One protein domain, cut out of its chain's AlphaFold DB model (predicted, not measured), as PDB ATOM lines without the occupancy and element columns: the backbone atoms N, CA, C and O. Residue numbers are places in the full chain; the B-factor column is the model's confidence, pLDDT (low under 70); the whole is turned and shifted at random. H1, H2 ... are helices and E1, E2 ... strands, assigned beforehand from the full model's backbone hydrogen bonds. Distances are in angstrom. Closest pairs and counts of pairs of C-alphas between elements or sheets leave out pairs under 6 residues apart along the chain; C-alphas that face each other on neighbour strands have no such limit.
ATOM      1  N   GLY A  97     226.716 214.966 241.141       57.44
ATOM      2  CA  GLY A  97     225.891 214.471 242.250       57.44
ATOM      3  C   GLY A  97     226.549 214.694 243.616       57.44
ATOM      4  O   GLY A  97     225.901 215.190 244.536       57.44
ATOM      5  N   ASP A  98     227.847 214.419 243.736       68.75
ATOM      6  CA  ASP A  98     228.593 214.553 244.994       68.75
ATOM      7  C   ASP A  98     228.689 216.013 245.432       68.75
ATOM      8  O   ASP A  98     228.641 216.319 246.627       68.75
ATOM      9  N   CYS A  99     228.760 216.923 244.457       74.69
ATOM     10  CA  CYS A  99     228.884 218.343 244.728       74.69
ATOM     11  C   CYS A  99     227.641 218.926 245.401       74.69
ATOM     12  O   CYS A  99     227.727 219.706 246.355       74.69
ATOM     13  N   VAL A 100     226.472 218.463 244.964       80.06
ATOM     14  CA  VAL A 100     225.189 218.813 245.563       80.06
ATOM     15  C   VAL A 100     225.061 218.194 246.947       80.06
ATOM     16  O   VAL A 100     224.711 218.906 247.885       80.06
ATOM     17  N   ILE A 101     225.367 216.903 247.105       80.88
ATOM     18  CA  ILE A 101     225.223 216.214 248.394       80.88
ATOM     19  C   ILE A 101     226.081 216.880 249.473       80.88
ATOM     20  O   ILE A 101     225.578 217.180 250.555       80.88
ATOM     21  N   GLN A 102     227.349 217.171 249.174       81.56
ATOM     22  CA  GLN A 102     228.246 217.837 250.122       81.56
ATOM     23  C   GLN A 102     227.780 219.254 250.455       81.56
ATOM     24  O   GLN A 102     227.799 219.655 251.620       81.56
ATOM     25  N   SER A 103     227.307 219.999 249.454       87.12
ATOM     26  CA  SER A 103     226.825 221.365 249.662       87.12
ATOM     27  C   SER A 103     225.550 221.412 250.498       87.12
ATOM     28  O   SER A 103     225.444 222.215 251.420       87.12
ATOM     29  N   VAL A 104     224.607 220.507 250.242       86.38
ATOM     30  CA  VAL A 104     223.371 220.372 251.019       86.38
ATOM     31  C   VAL A 104     223.668 219.904 252.447       86.38
ATOM     32  O   VAL A 104     223.105 220.449 253.396       86.38
ATOM     33  N   ALA A 105     224.590 218.954 252.628       84.44
ATOM     34  CA  ALA A 105     225.021 218.498 253.948       84.44
ATOM     35  C   ALA A 105     225.618 219.641 254.777       84.44
ATOM     36  O   ALA A 105     225.207 219.856 255.916       84.44
ATOM     37  N   TYR A 106     226.519 220.425 254.180       85.94
ATOM     38  CA  TYR A 106     227.098 221.609 254.810       85.94
ATOM     39  C   TYR A 106     226.025 222.640 255.191       85.94
ATOM     40  O   TYR A 106     225.974 223.110 256.326       85.94
ATOM     41  N   MET A 107     225.131 222.948 254.252       86.75
ATOM     42  CA  MET A 107     224.109 223.986 254.376       86.75
ATOM     43  C   MET A 107     223.102 223.730 255.507       86.75
ATOM     44  O   MET A 107     222.674 224.673 256.176       86.75
ATOM     45  N   PHE A 108     222.754 222.465 255.750       85.06
ATOM     46  CA  PHE A 108     221.792 222.055 256.781       85.06
ATOM     47  C   PHE A 108     222.427 221.371 258.000       85.06
ATOM     48  O   PHE A 108     221.701 220.894 258.872       85.06
ATOM     49  N   GLY A 109     223.761 221.295 258.070       84.00
ATOM     50  CA  GLY A 109     224.473 220.631 259.167       84.00
ATOM     51  C   GLY A 109     224.184 219.128 259.272       84.00
ATOM     52  O   GLY A 109     224.127 218.588 260.377       84.00
ATOM     53  N   LEU A 110     223.964 218.460 258.138       84.56
ATOM     54  CA  LEU A 110     223.646 217.034 258.053       84.56
ATOM     55  C   LEU A 110     224.885 216.190 257.744       84.56
ATOM     56  O   LEU A 110     225.871 216.681 257.194       84.56
ATOM     57  N   SER A 111     224.832 214.893 258.055       81.25
ATOM     58  CA  SER A 111     225.845 213.953 257.568       81.25
ATOM     59  C   SER A 111     225.645 213.670 256.074       81.25
ATOM     60  O   SER A 111     224.523 213.720 255.565       81.25
ATOM     61  N   LEU A 112     226.725 213.326 255.363       77.50
ATOM     62  CA  LEU A 112     226.634 212.931 253.951       77.50
ATOM     63  C   LEU A 112     225.699 211.729 253.761       77.50
ATOM     64  O   LEU A 112     224.911 211.708 252.821       77.50
ATOM     65  N   GLU A 113     225.748 210.759 254.677       76.38
ATOM     66  CA  GLU A 113     224.886 209.571 254.663       76.38
ATOM     67  C   GLU A 113     223.400 209.936 254.750       76.38
ATOM     68  O   GLU A 113     222.580 209.376 254.022       76.38
ATOM     69  N   GLU A 114     223.048 210.910 255.594       78.25
ATOM     70  CA  GLU A 114     221.665 211.359 255.731       78.25
ATOM     71  C   GLU A 114     221.163 212.040 254.453       78.25
ATOM     72  O   GLU A 114     220.056 211.759 253.988       78.25
ATOM     73  N   VAL A 115     221.979 212.904 253.846       82.44
ATOM     74  CA  VAL A 115     221.609 213.582 252.594       82.44
ATOM     75  C   VAL A 115     221.521 212.587 251.435       82.44
ATOM     76  O   VAL A 115     220.578 212.660 250.647       82.44
ATOM     77  N   HIS A 116     222.433 211.614 251.361       79.44
ATOM     78  CA  HIS A 116     222.356 210.521 250.389       79.44
ATOM     79  C   HIS A 116     221.062 209.721 250.533       79.44
ATOM     80  O   HIS A 116     220.376 209.511 249.536       79.44
ATOM     81  N   SER A 117     220.696 209.326 251.754       78.44
ATOM     82  CA  SER A 117     219.459 208.585 252.011       78.44
ATOM     83  C   SER A 117     218.227 209.373 251.558       78.44
ATOM     84  O   SER A 117     217.383 208.837 250.838       78.44
ATOM     85  N   LYS A 118     218.156 210.672 251.873       83.44
ATOM     86  CA  LYS A 118     217.064 211.544 251.408       83.44
ATOM     87  C   LYS A 118     217.037 211.677 249.885       83.44
ATOM     88  O   LYS A 118     215.954 211.690 249.304       83.44
ATOM     89  N   MET A 119     218.199 211.743 249.235       81.94
ATOM     90  CA  MET A 119     218.285 211.767 247.774       81.94
ATOM     91  C   MET A 119     217.809 210.443 247.158       81.94
ATOM     92  O   MET A 119     217.091 210.468 246.161       81.94
ATOM     93  N   SER A 120     218.129 209.293 247.762       77.44
ATOM     94  CA  SER A 120     217.626 207.985 247.311       77.44
ATOM     95  C   SER A 120     216.099 207.958 247.335       77.44
ATOM     96  O   SER A 120     215.466 207.555 246.359       77.44
ATOM     97  N   GLU A 121     215.492 208.472 248.406       77.31
ATOM     98  CA  GLU A 121     214.037 208.568 248.501       77.31
ATOM     99  C   GLU A 121     213.441 209.535 247.459       77.31
ATOM    100  O   GLU A 121     212.417 209.222 246.861       77.31
ATOM    101  N   VAL A 122     214.076 210.687 247.197       81.00
ATOM    102  CA  VAL A 122     213.649 211.628 246.137       81.00
ATOM    103  C   VAL A 122     213.657 210.950 244.769       81.00
ATOM    104  O   VAL A 122     212.694 211.048 244.009       81.00
ATOM    105  N   LEU A 123     214.727 210.226 244.450       73.19
ATOM    106  CA  LEU A 123     214.860 209.508 243.185       73.19
ATOM    107  C   LEU A 123     213.832 208.376 243.058       73.19
ATOM    108  O   LEU A 123     213.321 208.119 241.961       73.19
ATOM    109  N   GLN A 124     213.482 207.733 244.171       70.81
ATOM    110  CA  GLN A 124     212.399 206.761 244.219       70.81
ATOM    111  C   GLN A 124     211.025 207.412 244.008       70.81
ATOM    112  O   GLN A 124     210.219 206.883 243.245       70.81
ATOM    113  N   GLU A 125     210.751 208.557 244.631       73.62
ATOM    114  CA  GLU A 125     209.478 209.278 244.502       73.62
ATOM    115  C   GLU A 125     209.271 209.852 243.093       73.62
ATOM    116  O   GLU A 125     208.178 209.732 242.534       73.62
ATOM    117  N   LEU A 126     210.313 210.437 242.498       69.62
ATOM    118  CA  LEU A 126     210.236 211.077 241.182       69.62
ATOM    119  C   LEU A 126     210.226 210.072 240.027       69.62
ATOM    120  O   LEU A 126     209.511 210.271 239.043       69.62
ATOM    121  N   TYR A 127     211.019 209.001 240.124       73.62
ATOM    122  CA  TYR A 127     211.277 208.114 238.983       73.62
ATOM    123  C   TYR A 127     211.033 206.630 239.268       73.62
ATOM    124  O   TYR A 127     211.138 205.808 238.357       73.62
ATOM    125  N   GLY A 128     210.699 206.254 240.505       68.62
ATOM    126  CA  GLY A 128     210.484 204.858 240.886       68.62
ATOM    127  C   GLY A 128     211.768 204.033 240.965       68.62
ATOM    128  O   GLY A 128     211.699 202.805 240.887       68.62
ATOM    129  N   TYR A 129     212.939 204.669 241.090       69.75
ATOM    130  CA  TYR A 129     214.195 203.942 241.251       69.75
ATOM    131  C   TYR A 129     214.213 203.166 242.573       69.75
ATOM    132  O   TYR A 129     213.859 203.687 243.623       69.75
ATOM    133  N   SER A 130     214.635 201.901 242.514       60.62
ATOM    134  CA  SER A 130     214.817 201.033 243.688       60.62
ATOM    135  C   SER A 130     216.284 200.905 244.110       60.62
ATOM    136  O   SER A 130     216.627 199.990 244.854       60.62
ATOM    137  N   LYS A 131     217.159 201.729 243.528       59.53
ATOM    138  CA  LYS A 131     218.604 201.738 243.766       59.53
ATOM    139  C   LYS A 131     218.981 202.978 244.564       59.53
ATOM    140  O   LYS A 131     218.273 203.981 244.493       59.53
ATOM    141  N   GLU A 132     220.104 202.900 245.267       62.47
ATOM    142  CA  GLU A 132     220.642 204.033 246.012       62.47
ATOM    143  C   GLU A 132     221.007 205.189 245.077       62.47
ATOM    144  O   GLU A 132     221.366 204.990 243.913       62.47
ATOM    145  N   ALA A 133     220.946 206.414 245.594       62.38
ATOM    146  CA  ALA A 133     221.275 207.610 244.836       62.38
ATOM    147  C   ALA A 133     222.696 207.558 244.273       62.38
ATOM    148  O   ALA A 133     222.921 208.011 243.157       62.38
ATOM    149  N   SER A 134     223.640 206.958 244.998       58.78
ATOM    150  CA  SER A 134     225.001 206.730 244.511       58.78
ATOM    151  C   SER A 134     225.037 205.870 243.246       58.78
ATOM    152  O   SER A 134     225.732 206.218 242.297       58.78
ATOM    153  N   ASP A 135     224.229 204.812 243.171       58.66
ATOM    154  CA  ASP A 135     224.145 203.937 241.996       58.66
ATOM    155  C   ASP A 135     223.443 204.610 240.807       58.66
ATOM    156  O   ASP A 135     223.724 204.291 239.649       58.66
ATOM    157  N   VAL A 136     222.499 205.513 241.081       59.69
ATOM    158  CA  VAL A 136     221.749 206.256 240.056       59.69
ATOM    159  C   VAL A 136     222.560 207.444 239.528       59.69
ATOM    160  O   VAL A 136     222.533 207.721 238.330       59.69
ATOM    161  N   MET A 137     223.305 208.130 240.396       60.94
ATOM    162  CA  MET A 137     224.048 209.356 240.079       60.94
ATOM    163  C   MET A 137     225.493 209.102 239.624       60.94
ATOM    164  O   MET A 137     226.100 209.997 239.040       60.94
ATOM    165  N   ALA A 138     226.027 207.883 239.785       52.25
ATOM    166  CA  ALA A 138     227.353 207.488 239.286       52.25
ATOM    167  C   ALA A 138     227.503 207.558 237.747       52.25
ATOM    168  O   ALA A 138     228.609 207.444 237.228       52.25
ATOM    169  N   GLY A 139     226.410 207.761 237.001       49.53
ATOM    170  CA  GLY A 139     226.388 207.827 235.535       49.53
ATOM    171  C   GLY A 139     226.831 209.156 234.907       49.53
ATOM    172  O   GLY A 139     226.505 209.399 233.749       49.53
ATOM    173  N   GLY A 140     227.504 210.044 235.646       46.59
ATOM    174  CA  GLY A 140     228.176 211.234 235.096       46.59
ATOM    175  C   GLY A 140     227.282 212.414 234.686       46.59
ATOM    176  O   GLY A 140     227.802 213.482 234.392       46.59
ATOM    177  N   THR A 141     225.952 212.281 234.715       47.16
ATOM    178  CA  THR A 141     225.032 213.381 234.336       47.16
ATOM    179  C   THR A 141     224.719 214.360 235.469       47.16
ATOM    180  O   THR A 141     224.125 215.408 235.219       47.16
ATOM    181  N   GLY A 142     225.149 214.061 236.698       54.59
ATOM    182  CA  GLY A 142     224.894 214.920 237.850       54.59
ATOM    183  C   GLY A 142     223.483 214.885 238.403       54.59
ATOM    184  O   GLY A 142     222.589 214.261 237.835       54.59
ATOM    185  N   ALA A 143     223.286 215.585 239.522       59.38
ATOM    186  CA  ALA A 143     221.949 215.834 240.039       59.38
ATOM    187  C   ALA A 143     221.252 216.901 239.177       59.38
ATOM    188  O   ALA A 143     221.773 217.998 238.964       59.38
ATOM    189  N   LYS A 144     220.063 216.574 238.668       70.06
ATOM    190  CA  LYS A 144     219.241 217.493 237.868       70.06
ATOM    191  C   LYS A 144     218.528 218.503 238.761       70.06
ATOM    192  O   LYS A 144     218.233 218.202 239.913       70.06
ATOM    193  N   PHE A 145     218.197 219.674 238.214       70.12
ATOM    194  CA  PHE A 145     217.532 220.757 238.954       70.12
ATOM    195  C   PHE A 145     216.321 220.276 239.773       70.12
ATOM    196  O   PHE A 145     216.228 220.580 240.955       70.12
ATOM    197  N   ASP A 146     215.437 219.476 239.171       71.00
ATOM    198  CA  ASP A 146     214.232 218.929 239.809       71.00
ATOM    199  C   ASP A 146     214.550 217.993 240.986       71.00
ATOM    200  O   ASP A 146     213.864 218.011 242.007       71.00
ATOM    201  N   GLN A 147     215.625 217.212 240.880       79.19
ATOM    202  CA  GLN A 147     216.102 216.327 241.947       79.19
ATOM    203  C   GLN A 147     216.671 217.132 243.116       79.19
ATOM    204  O   GLN A 147     216.381 216.839 244.275       79.19
ATOM    205  N   VAL A 148     217.464 218.161 242.812       77.19
ATOM    206  CA  VAL A 148     218.063 219.041 243.822       77.19
ATOM    207  C   VAL A 148     216.991 219.867 244.530       77.19
ATOM    208  O   VAL A 148     217.015 219.978 245.753       77.19
ATOM    209  N   GLU A 149     216.019 220.397 243.790       80.00
ATOM    210  CA  GLU A 149     214.886 221.137 244.345       80.00
ATOM    211  C   GLU A 149     214.032 220.245 245.254       80.00
ATOM    212  O   GLU A 149     213.704 220.633 246.378       80.00
ATOM    213  N   ALA A 150     213.722 219.020 244.822       79.62
ATOM    214  CA  ALA A 150     213.004 218.057 245.649       79.62
ATOM    215  C   ALA A 150     213.790 217.683 246.917       79.62
ATOM    216  O   ALA A 150     213.210 217.651 248.000       79.62
ATOM    217  N   LEU A 151     215.107 217.469 246.815       85.06
ATOM    218  CA  LEU A 151     215.975 217.204 247.966       85.06
ATOM    219  C   LEU A 151     215.975 218.370 248.961       85.06
ATOM    220  O   LEU A 151     215.778 218.159 250.157       85.06
ATOM    221  N   MET A 152     216.164 219.593 248.467       82.75
ATOM    222  CA  MET A 152     216.186 220.799 249.290       82.75
ATOM    223  C   MET A 152     214.849 221.053 249.994       82.75
ATOM    224  O   MET A 152     214.853 221.459 251.151       82.75
ATOM    225  N   ASN A 153     213.719 220.747 249.353       82.69
ATOM    226  CA  ASN A 153     212.390 220.834 249.972       82.69
ATOM    227  C   ASN A 153     212.092 219.683 250.946       82.69
ATOM    228  O   ASN A 153     211.277 219.830 251.857       82.69
ATOM    229  N   LYS A 154     212.719 218.519 250.753       84.00
ATOM    230  CA  LYS A 154     212.541 217.350 251.623       84.00
ATOM    231  C   LYS A 154     213.267 217.499 252.959       84.00
ATOM    232  O   LYS A 154     212.866 216.909 253.965       84.00
ATOM    233  N   ILE A 155     214.350 218.266 252.981       83.94
ATOM    234  CA  ILE A 155     215.080 218.579 254.205       83.94
ATOM    235  C   ILE A 155     214.315 219.670 254.958       83.94
ATOM    236  O   ILE A 155     214.220 220.800 254.510       83.94
ATOM    237  N   SER A 156     213.770 219.317 256.122       67.19
ATOM    238  CA  SER A 156     212.968 220.210 256.975       67.19
ATOM    239  C   SER A 156     213.785 220.884 258.086       67.19
ATOM    240  O   SER A 156     213.238 221.296 259.109       67.19
ATOM    241  N   ASN A 157     215.103 220.986 257.902       68.31
ATOM    242  CA  ASN A 157     216.004 221.581 258.883       68.31
ATOM    243  C   ASN A 157     216.203 223.070 258.624       68.31
ATOM    244  O   ASN A 157     216.226 223.519 257.483       68.31
ATOM    245  N   SER A 158     216.412 223.828 259.700       73.94
ATOM    246  CA  SER A 158     216.787 225.234 259.588       73.94
ATOM    247  C   SER A 158     218.139 225.388 258.898       73.94
ATOM    248  O   SER A 158     219.049 224.581 259.102       73.94
ATOM    249  N   CYS A 159     218.278 226.468 258.133       77.62
ATOM    250  CA  CYS A 159     219.547 226.845 257.532       77.62
ATOM    251  C   CYS A 159     220.643 226.991 258.593       77.62
ATOM    252  O   CYS A 159     220.489 227.787 259.523       77.62
ATOM    253  N   TYR A 160     221.736 226.235 258.461       77.19
ATOM    254  CA  TYR A 160     222.873 226.293 259.388       77.19
ATOM    255  C   TYR A 160     223.961 227.279 258.931       77.19
ATOM    256  O   TYR A 160     224.863 227.624 259.693       77.19
ATOM    257  N   VAL A 161     223.867 227.759 257.694       76.00
ATOM    258  CA  VAL A 161     224.782 228.741 257.101       76.00
ATOM    259  C   VAL A 161     224.186 230.145 257.125       76.00
ATOM    260  O   VAL A 161     222.994 230.330 257.382       76.00
ATOM    261  N   SER A 162     225.020 231.147 256.838       70.62
ATOM    262  CA  SER A 162     224.556 232.523 256.656       70.62
ATOM    263  C   SER A 162     223.475 232.560 255.575       70.62
ATOM    264  O   SER A 162     223.661 232.036 254.477       70.62
ATOM    265  N   SER A 163     222.328 233.157 255.886       65.88
ATOM    266  CA  SER A 163     221.198 233.193 254.962       65.88
ATOM    267  C   SER A 163     221.503 234.035 253.728       65.88
ATOM    268  O   SER A 163     221.839 235.214 253.885       65.88
ATOM    269  N   TYR A 164     221.222 233.500 252.530       69.00
ATOM    270  CA  TYR A 164     221.404 234.222 251.259       69.00
ATOM    271  C   TYR A 164     220.697 235.585 251.251       69.00
ATOM    272  O   TYR A 164     221.129 236.535 250.591       69.00
ATOM    273  N   ASN A 165     219.603 235.674 252.007       65.12
ATOM    274  CA  ASN A 165     218.867 236.885 252.293       65.12
ATOM    275  C   ASN A 165     218.901 237.122 253.804       65.12
ATOM    276  O   ASN A 165     218.181 236.459 254.539       65.12
ATOM    277  N   GLY A 166     219.699 238.098 254.252       60.22
ATOM    278  CA  GLY A 166     219.927 238.422 255.672       60.22
ATOM    279  C   GLY A 166     218.682 238.744 256.514       60.22
ATOM    280  O   GLY A 166     218.813 238.997 257.708       60.22
ATOM    281  N   SER A 167     217.488 238.762 255.911       61.38
ATOM    282  CA  SER A 167     216.199 238.968 256.586       61.38
ATOM    283  C   SER A 167     215.353 237.689 256.717       61.38
ATOM    284  O   SER A 167     214.291 237.732 257.334       61.38
ATOM    285  N   SER A 168     215.782 236.565 256.140       62.34
ATOM    286  CA  SER A 168     215.049 235.291 256.111       62.34
ATOM    287  C   SER A 168     216.008 234.125 256.323       62.34
ATOM    288  O   SER A 168     217.072 234.129 255.727       62.34
ATOM    289  N   SER A 169     215.641 233.089 257.079       66.38
ATOM    290  CA  SER A 169     216.453 231.864 257.243       66.38
ATOM    291  C   SER A 169     216.485 230.978 255.990       66.38
ATOM    292  O   SER A 169     216.474 229.759 256.093       66.38
ATOM    293  N   THR A 170     216.496 231.580 254.805       72.12
ATOM    294  CA  THR A 170     216.445 230.864 253.540       72.12
ATOM    295  C   THR A 170     217.865 230.526 253.099       72.12
ATOM    296  O   THR A 170     218.714 231.416 252.968       72.12
ATOM    297  N   CYS A 171     218.124 229.244 252.862       81.38
ATOM    298  CA  CYS A 171     219.365 228.794 252.249       81.38
ATOM    299  C   CYS A 171     219.270 228.850 250.728       81.38
ATOM    300  O   CYS A 171     218.177 228.713 250.172       81.38
ATOM    301  N   ALA A 172     220.410 228.979 250.052       85.19
ATOM    302  CA  ALA A 172     220.466 228.881 248.604       85.19
ATOM    303  C   ALA A 172     221.664 228.059 248.126       85.19
ATOM    304  O   ALA A 172     222.773 228.185 248.641       85.19
ATOM    305  N   LEU A 173     221.424 227.255 247.095       87.00
ATOM    306  CA  LEU A 173     222.430 226.503 246.364       87.00
ATOM    307  C   LEU A 173     222.493 227.033 244.929       87.00
ATOM    308  O   LEU A 173     221.457 227.224 244.293       87.00
ATOM    309  N   GLY A 174     223.696 227.265 244.416       82.31
ATOM    310  CA  GLY A 174     223.931 227.671 243.033       82.31
ATOM    311  C   GLY A 174     224.740 226.627 242.277       82.31
ATOM    312  O   GLY A 174     225.640 226.020 242.851       82.31
ATOM    313  N   LEU A 175     224.454 226.452 240.988       81.44
ATOM    314  CA  LEU A 175     225.297 225.668 240.085       81.44
ATOM    315  C   LEU A 175     226.085 226.594 239.184       81.44
ATOM    316  O   LEU A 175     225.499 227.402 238.463       81.44
ATOM    317  N   ILE A 176     227.403 226.449 239.189       73.62
ATOM    318  CA  ILE A 176     228.274 227.224 238.316       73.62
ATOM    319  C   ILE A 176     228.004 226.817 236.863       73.62
ATOM    320  O   ILE A 176     228.001 225.644 236.504       73.62
ATOM    321  N   GLY A 177     227.731 227.790 236.008       66.06
ATOM    322  CA  GLY A 177     227.511 227.597 234.585       66.06
ATOM    323  C   GLY A 177     228.812 227.377 233.801       66.06
ATOM    324  O   GLY A 177     229.912 227.506 234.339       66.06
ATOM    325  N   PRO A 178     228.708 227.102 232.491       67.88
ATOM    326  CA  PRO A 178     229.847 226.779 231.624       67.88
ATOM    327  C   PRO A 178     230.894 227.894 231.488       67.88
ATOM    328  O   PRO A 178     231.997 227.637 231.025       67.88
ATOM    329  N   GLN A 179     230.554 229.128 231.866       60.97
ATOM    330  CA  GLN A 179     231.447 230.289 231.780       60.97
ATOM    331  C   GLN A 179     232.180 230.588 233.101       60.97
ATOM    332  O   GLN A 179     233.000 231.503 233.146       60.97
ATOM    333  N   GLY A 180     231.883 229.852 234.177       59.66
ATOM    334  CA  GLY A 180     232.493 230.063 235.489       59.66
ATOM    335  C   GLY A 180     233.840 229.356 235.664       59.66
ATOM    336  O   GLY A 180     234.238 228.515 234.862       59.66
ATOM    337  N   ALA A 181     234.539 229.673 236.757       61.41
ATOM    338  CA  ALA A 181     235.864 229.118 237.062       61.41
ATOM    339  C   ALA A 181     235.858 227.617 237.427       61.41
ATOM    340  O   ALA A 181     236.917 226.995 237.431       61.41
ATOM    341  N   ASN A 182     234.686 227.048 237.730       67.31
ATOM    342  CA  ASN A 182     234.509 225.622 238.013       67.31
ATOM    343  C   ASN A 182     233.126 225.127 237.529       67.31
ATOM    344  O   ASN A 182     232.212 224.975 238.342       67.31
ATOM    345  N   PRO A 183     232.915 224.982 236.207       67.50
ATOM    346  CA  PRO A 183     231.612 224.656 235.634       67.50
ATOM    347  C   PRO A 183     230.963 223.397 236.205       67.50
ATOM    348  O   PRO A 183     231.619 222.396 236.463       67.50
ATOM    349  N   GLY A 184     229.649 223.499 236.390       68.25
ATOM    350  CA  GLY A 184     228.734 222.523 236.970       68.25
ATOM    351  C   GLY A 184     229.007 222.167 238.436       68.25
ATOM    352  O   GLY A 184     228.377 221.286 239.010       68.25
ATOM    353  N   HIS A 185     229.899 222.881 239.105       74.56
ATOM    354  CA  HIS A 185     230.075 222.713 240.536       74.56
ATOM    355  C   HIS A 185     228.926 223.355 241.319       74.56
ATOM    356  O   HIS A 185     228.530 224.484 241.019       74.56
ATOM    357  N   ALA A 186     228.388 222.657 242.322       81.25
ATOM    358  CA  ALA A 186     227.391 223.218 243.229       81.25
ATOM    359  C   ALA A 186     228.074 223.936 244.402       81.25
ATOM    360  O   ALA A 186     229.007 223.401 245.002       81.25
ATOM    361  N   ILE A 187     227.596 225.138 244.722       86.12
ATOM    362  CA  ILE A 187     228.125 226.016 245.772       86.12
ATOM    363  C   ILE A 187     227.000 226.556 246.655       86.12
ATOM    364  O   ILE A 187     225.882 226.789 246.194       86.12
ATOM    365  N   VAL A 188     227.305 226.787 247.928       90.06
ATOM    366  CA  VAL A 188     226.362 227.341 248.907       90.06
ATOM    367  C   VAL A 188     226.424 228.862 248.842       90.06
ATOM    368  O   VAL A 188     227.495 229.440 249.014       90.06
ATOM    369  N   LEU A 189     225.295 229.518 248.583       87.94
ATOM    370  CA  LEU A 189     225.214 230.972 248.440       87.94
ATOM    371  C   LEU A 189     224.820 231.610 249.777       87.94
ATOM    372  O   LEU A 189     223.742 231.343 250.306       87.94
ATOM    373  N   GLU A 190     225.679 232.486 250.298       83.25
ATOM    374  CA  GLU A 190     225.521 233.086 251.629       83.25
ATOM    375  C   GLU A 190     224.980 234.514 251.608       83.25
ATOM    376  O   GLU A 190     224.289 234.924 252.531       83.25
ATOM    377  N   TYR A 191     225.309 235.315 250.593       83.31
ATOM    378  CA  TYR A 191     224.859 236.707 250.525       83.31
ATOM    379  C   TYR A 191     224.801 237.195 249.086       83.31
ATOM    380  O   TYR A 191     225.782 237.069 248.353       83.31
ATOM    381  N   TYR A 192     223.684 237.811 248.700       84.31
ATOM    382  CA  TYR A 192     223.547 238.464 247.401       84.31
ATOM    383  C   TYR A 192     223.817 239.973 247.482       84.31
ATOM    384  O   TYR A 192     223.112 240.724 248.159       84.31
ATOM    385  N   ASN A 193     224.815 240.442 246.732       81.06
ATOM    386  CA  ASN A 193     225.112 241.856 246.547       81.06
ATOM    387  C   ASN A 193     224.441 242.386 245.273       81.06
ATOM    388  O   ASN A 193     224.992 242.291 244.175       81.06
ATOM    389  N   ALA A 194     223.290 243.040 245.436       82.31
ATOM    390  CA  ALA A 194     222.543 243.629 244.325       82.31
ATOM    391  C   ALA A 194     223.316 244.723 243.559       82.31
ATOM    392  O   ALA A 194     223.106 244.891 242.363       82.31
ATOM    393  N   SER A 195     224.219 245.461 244.219       83.81
ATOM    394  CA  SER A 195     224.971 246.551 243.571       83.81
ATOM    395  C   SER A 195     226.042 246.049 242.600       83.81
ATOM    396  O   SER A 195     226.319 246.705 241.600       83.81
ATOM    397  N   ALA A 196     226.614 244.878 242.885       81.00
ATOM    398  CA  ALA A 196     227.615 244.223 242.047       81.00
ATOM    399  C   ALA A 196     227.031 243.068 241.215       81.00
ATOM    400  O   ALA A 196     227.725 242.523 240.363       81.00
ATOM    401  N   ASN A 197     225.766 242.702 241.449       82.50
ATOM    402  CA  ASN A 197     225.115 241.512 240.906       82.50
ATOM    403  C   ASN A 197     225.926 240.224 241.153       82.50
ATOM    404  O   ASN A 197     226.130 239.410 240.249       82.50
ATOM    405  N   THR A 198     226.413 240.059 242.384       85.75
ATOM    406  CA  THR A 198     227.266 238.935 242.794       85.75
ATOM    407  C   THR A 198     226.716 238.204 244.010       85.75
ATOM    408  O   THR A 198     226.004 238.783 244.829       85.75
ATOM    409  N   TYR A 199     227.103 236.941 244.156       85.00
ATOM    410  CA  TYR A 199     226.913 236.156 245.369       85.00
ATOM    411  C   TYR A 199     228.249 235.934 246.068       85.00
ATOM    412  O   TYR A 199     229.238 235.601 245.415       85.00
ATOM    413  N   ASN A 200     228.262 236.062 247.391       89.06
ATOM    414  CA  ASN A 200     229.271 235.404 248.211       89.06
ATOM    415  C   ASN A 200     228.885 233.938 248.367       89.06
ATOM    416  O   ASN A 200     227.702 233.629 248.551       89.06
ATOM    417  N   TYR A 201     229.872 233.054 248.289       89.56
ATOM    418  CA  TYR A 201     229.638 231.623 248.360       89.56
ATOM    419  C   TYR A 201     230.682 230.900 249.204       89.56
ATOM    420  O   TYR A 201     231.811 231.373 249.363       89.56
ATOM    421  N   VAL A 202     230.290 229.717 249.669       87.19
ATOM    422  CA  VAL A 202     231.162 228.678 250.215       87.19
ATOM    423  C   VAL A 202     231.131 227.484 249.264       87.19
ATOM    424  O   VAL A 202     230.070 227.095 248.772       87.19
ATOM    425  N   ASP A 203     232.295 226.897 249.012       85.62
ATOM    426  CA  ASP A 203     232.471 225.644 248.286       85.62
ATOM    427  C   ASP A 203     232.941 224.545 249.257       85.62
ATOM    428  O   ASP A 203     234.142 224.436 249.542       85.62
ATOM    429  N   PRO A 204     232.016 223.716 249.777       79.00
ATOM    430  CA  PRO A 204     232.348 222.682 250.755       79.00
ATOM    431  C   PRO A 204     233.272 221.583 250.224       79.00
ATOM    432  O   PRO A 204     233.973 220.948 251.008       79.00
ATOM    433  N   GLN A 205     233.331 221.378 248.908       74.38
ATOM    434  CA  GLN A 205     234.184 220.345 248.311       74.38
ATOM    435  C   GLN A 205     235.632 220.791 248.186       74.38
ATOM    436  O   GLN A 205     236.545 219.970 248.219       74.38
ATOM    437  N   ASN A 206     235.856 222.097 248.067       74.19
ATOM    438  CA  ASN A 206     237.188 222.671 247.973       74.19
ATOM    439  C   ASN A 206     237.676 223.178 249.339       74.19
ATOM    440  O   ASN A 206     238.144 224.306 249.474       74.19
ATOM    441  N   GLY A 207     237.507 222.360 250.384       72.00
ATOM    442  CA  GLY A 207     237.955 222.687 251.742       72.00
ATOM    443  C   GLY A 207     237.225 223.875 252.377       72.00
ATOM    444  O   GLY A 207     237.823 224.591 253.178       72.00
ATOM    445  N   ASN A 208     235.951 224.084 252.029       78.75
ATOM    446  CA  ASN A 208     235.157 225.259 252.410       78.75
ATOM    447  C   ASN A 208     235.747 226.576 251.879       78.75
ATOM    448  O   ASN A 208     235.745 227.592 252.577       78.75
ATOM    449  N   ALA A 209     236.279 226.563 250.652       77.88
ATOM    450  CA  ALA A 209     236.775 227.772 250.008       77.88
ATOM    451  C   ALA A 209     235.657 228.818 249.908       77.88
ATOM    452  O   ALA A 209     234.537 228.510 249.504       77.88
ATOM    453  N   ILE A 210     235.979 230.059 250.258       86.75
ATOM    454  CA  ILE A 210     235.060 231.192 250.151       86.75
ATOM    455  C   ILE A 210     235.403 232.037 248.934       86.75
ATOM    456  O   ILE A 210     236.577 232.221 248.600       86.75
ATOM    457  N   GLY A 211     234.385 232.587 248.286       88.25
ATOM    458  CA  GLY A 211     234.588 233.421 247.112       88.25
ATOM    459  C   GLY A 211     233.401 234.306 246.773       88.25
ATOM    460  O   GLY A 211     232.406 234.379 247.495       88.25
ATOM    461  N   THR A 212     233.532 234.983 245.637       89.88
ATOM    462  CA  THR A 212     232.477 235.795 245.037       89.88
ATOM    463  C   THR A 212     232.282 235.353 243.592       89.88
ATOM    464  O   THR A 212     233.258 235.173 242.868       89.88
ATOM    465  N   ILE A 213     231.031 235.193 243.171       84.50
ATOM    466  CA  ILE A 213     230.653 234.784 241.813       84.50
ATOM    467  C   ILE A 213     229.605 235.742 241.241       84.50
ATOM    468  O   ILE A 213     228.768 236.259 241.985       84.50
ATOM    469  N   LEU A 214     229.641 236.012 239.934       85.69
ATOM    470  CA  LEU A 214     228.597 236.798 239.275       85.69
ATOM    471  C   LEU A 214     227.312 235.977 239.185       85.69
ATOM    472  O   LEU A 214     227.342 234.786 238.889       85.69
ATOM    473  N   ALA A 215     226.160 236.624 239.361       81.31
ATOM    474  CA  ALA A 215     224.874 235.950 239.199       81.31
ATOM    475  C   ALA A 215     224.675 235.384 237.779       81.31
ATOM    476  O   ALA A 215     223.986 234.387 237.614       81.31
ATOM    477  N   SER A 216     225.297 236.001 236.765       81.00
ATOM    478  CA  SER A 216     225.285 235.528 235.374       81.00
ATOM    479  C   SER A 216     226.077 234.244 235.145       81.00
ATOM    480  O   SER A 216     225.863 233.579 234.134       81.00
ATOM    481  N   ASP A 217     226.987 233.909 236.059       80.38
ATOM    482  CA  ASP A 217     227.842 232.730 235.947       80.38
ATOM    483  C   ASP A 217     227.192 231.512 236.607       80.38
ATOM    484  O   ASP A 217     227.789 230.441 236.619       80.38
ATOM    485  N   LEU A 218     225.980 231.654 237.154       74.56
ATOM    486  CA  LEU A 218     225.188 230.561 237.703       74.56
ATOM    487  C   LEU A 218     224.180 230.071 236.663       74.56
ATOM    488  O   LEU A 218     223.418 230.857 236.102       74.56
ATOM    489  N   LEU A 219     224.144 228.759 236.432       77.44
ATOM    490  CA  LEU A 219     223.142 228.131 235.572       77.44
ATOM    491  C   LEU A 219     221.765 228.128 236.245       77.44
ATOM    492  O   LEU A 219     220.746 228.320 235.586       77.44
ATOM    493  N   TRP A 220     221.745 227.909 237.558       78.81
ATOM    494  CA  TRP A 220     220.540 227.969 238.372       78.81
ATOM    495  C   TRP A 220     220.856 228.309 239.826       78.81
ATOM    496  O   TRP A 220     221.985 228.146 240.293       78.81
ATOM    497  N   VAL A 221     219.818 228.765 240.531       82.25
ATOM    498  CA  VAL A 221     219.797 228.985 241.979       82.25
ATOM    499  C   VAL A 221     218.547 228.316 242.541       82.25
ATOM    500  O   VAL A 221     217.452 228.544 242.028       82.25
ATOM    501  N   ILE A 222     218.707 227.505 243.584       82.00
ATOM    502  CA  ILE A 222     217.621 226.818 244.294       82.00
ATOM    503  C   ILE A 222     217.616 227.301 245.739       82.00
ATOM    504  O   ILE A 222     218.666 227.350 246.376       82.00
ATOM    505  N   THR A 223     216.444 227.654 246.263       81.50
ATOM    506  CA  THR A 223     216.281 228.161 247.632       81.50
ATOM    507  C   THR A 223     215.426 227.226 248.479       81.50
ATOM    508  O   THR A 223     214.429 226.715 247.977       81.50
ATOM    509  N   ALA A 224     215.754 227.070 249.762       70.31
ATOM    510  CA  ALA A 224     214.949 226.330 250.741       70.31
ATOM    511  C   ALA A 224     214.724 227.148 252.014       70.31
ATOM    512  O   ALA A 224     215.616 227.891 252.427       70.31
ATOM    513  N   ASN A 225     213.531 227.004 252.601       61.94
ATOM    514  CA  ASN A 225     213.084 227.699 253.813       61.94
ATOM    515  C   ASN A 225     213.198 226.824 255.058       61.94
ATOM    516  O   ASN A 225     212.851 225.629 254.947       61.94
TER     517      ASN A 225
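AT A GLANCE: This is residues 97 to 225 of the 225 residues of an uncharacterized protein of Porphyromonadaceae bacterium (UniProt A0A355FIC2). A strongly twisted sheet of five strands is covered on one face by two helices, H1 and H4, and a third helix, H2, starts beside H1 with its residues 112 to 116 and crosses H4 on the side away from the sheet, with the short H3 packed on H2. The link between H2 and H3, with Ser 130, lies at one end of the domain and the link between E2 and E3, with Ser 195, at the other, while H1 and E1 lie near the middle. The printed part has 129 residues with four named helices and then five named strands along the chain, a mixed class of helices and strands; the sheet's order is E4, E3, E2, E1, E5, antiparallel throughout. It is compact, with a radius of gyration of the C-alphas of 14.1 A, and only just elongated, spanning 46 by 31 by 25 A.

HOW THE PARTS SIT: H1, residues 97 to 108, is on the sheet over E2, residues 186 to 193, at a height of 8.6 A; the closest C-alphas, of Cys 99 and Ala 186, are 5.3 A apart. H2, residues 112 to 127, touches H1 at a steep tilt of 63 degrees, opposite ways, with its residues 112 to 116 alone; the closest C-alphas, of Ala 105 and Leu 112, are 5.8 A apart. H3, residues 133 to 137, touches H2, with C-alphas 133 and 120 closest at 4.4 A. H4, residues 145 to 154, touches H2 at a steep tilt of 63 degrees, with C-alphas 151 and 119 closest at 5.9 A. H4 is on the same face of the sheet as H1, over the edge strand E5, residues 218 to 224, at a height of 9.0 A. E1, residues 171 to 176, E2, E3, residues 198 to 203, and E4, residues 209 to 214, form a meander, each strand the antiparallel neighbour of the one before. N 187 and O 174 are 2.8 A apart between E2 and E1, N 200 and O 191 2.8 A between E3 and E2, N 199 and O 213 2.8 A between E4 and E3, and N 173 and O 222 2.9 A between E1 and E5. In H1, H2, H3 and H4 every O i to N i+4 pair is within hydrogen-bond range.

IN THESE COORDINATES: H1 begins at C-alpha 97, (225.891, 214.471, 242.250), and is 16.9 A long; H2 is 22.0 A, H3 5.8 A and H4 14.0 A. E1 is 16.6 A long. E2, 19.1 A, bends by 71 degrees at residue 190. E3 is 15.3 A, E4 16.2 A and E5 17.1 A long, the last ending at C-alpha 224, (214.949, 226.330, 250.741).

THE WHOLE: The two C-alphas farthest apart, of Ser 130 and Ser 195, are 46.6 A apart. The printed part has no cut. The link from H4 to E1, residues 155 to 170, is long. The mean pLDDT of the printed part is 75.3, and residues 128 to 143, 163 to 169 and 177 to 184 are among those under 70.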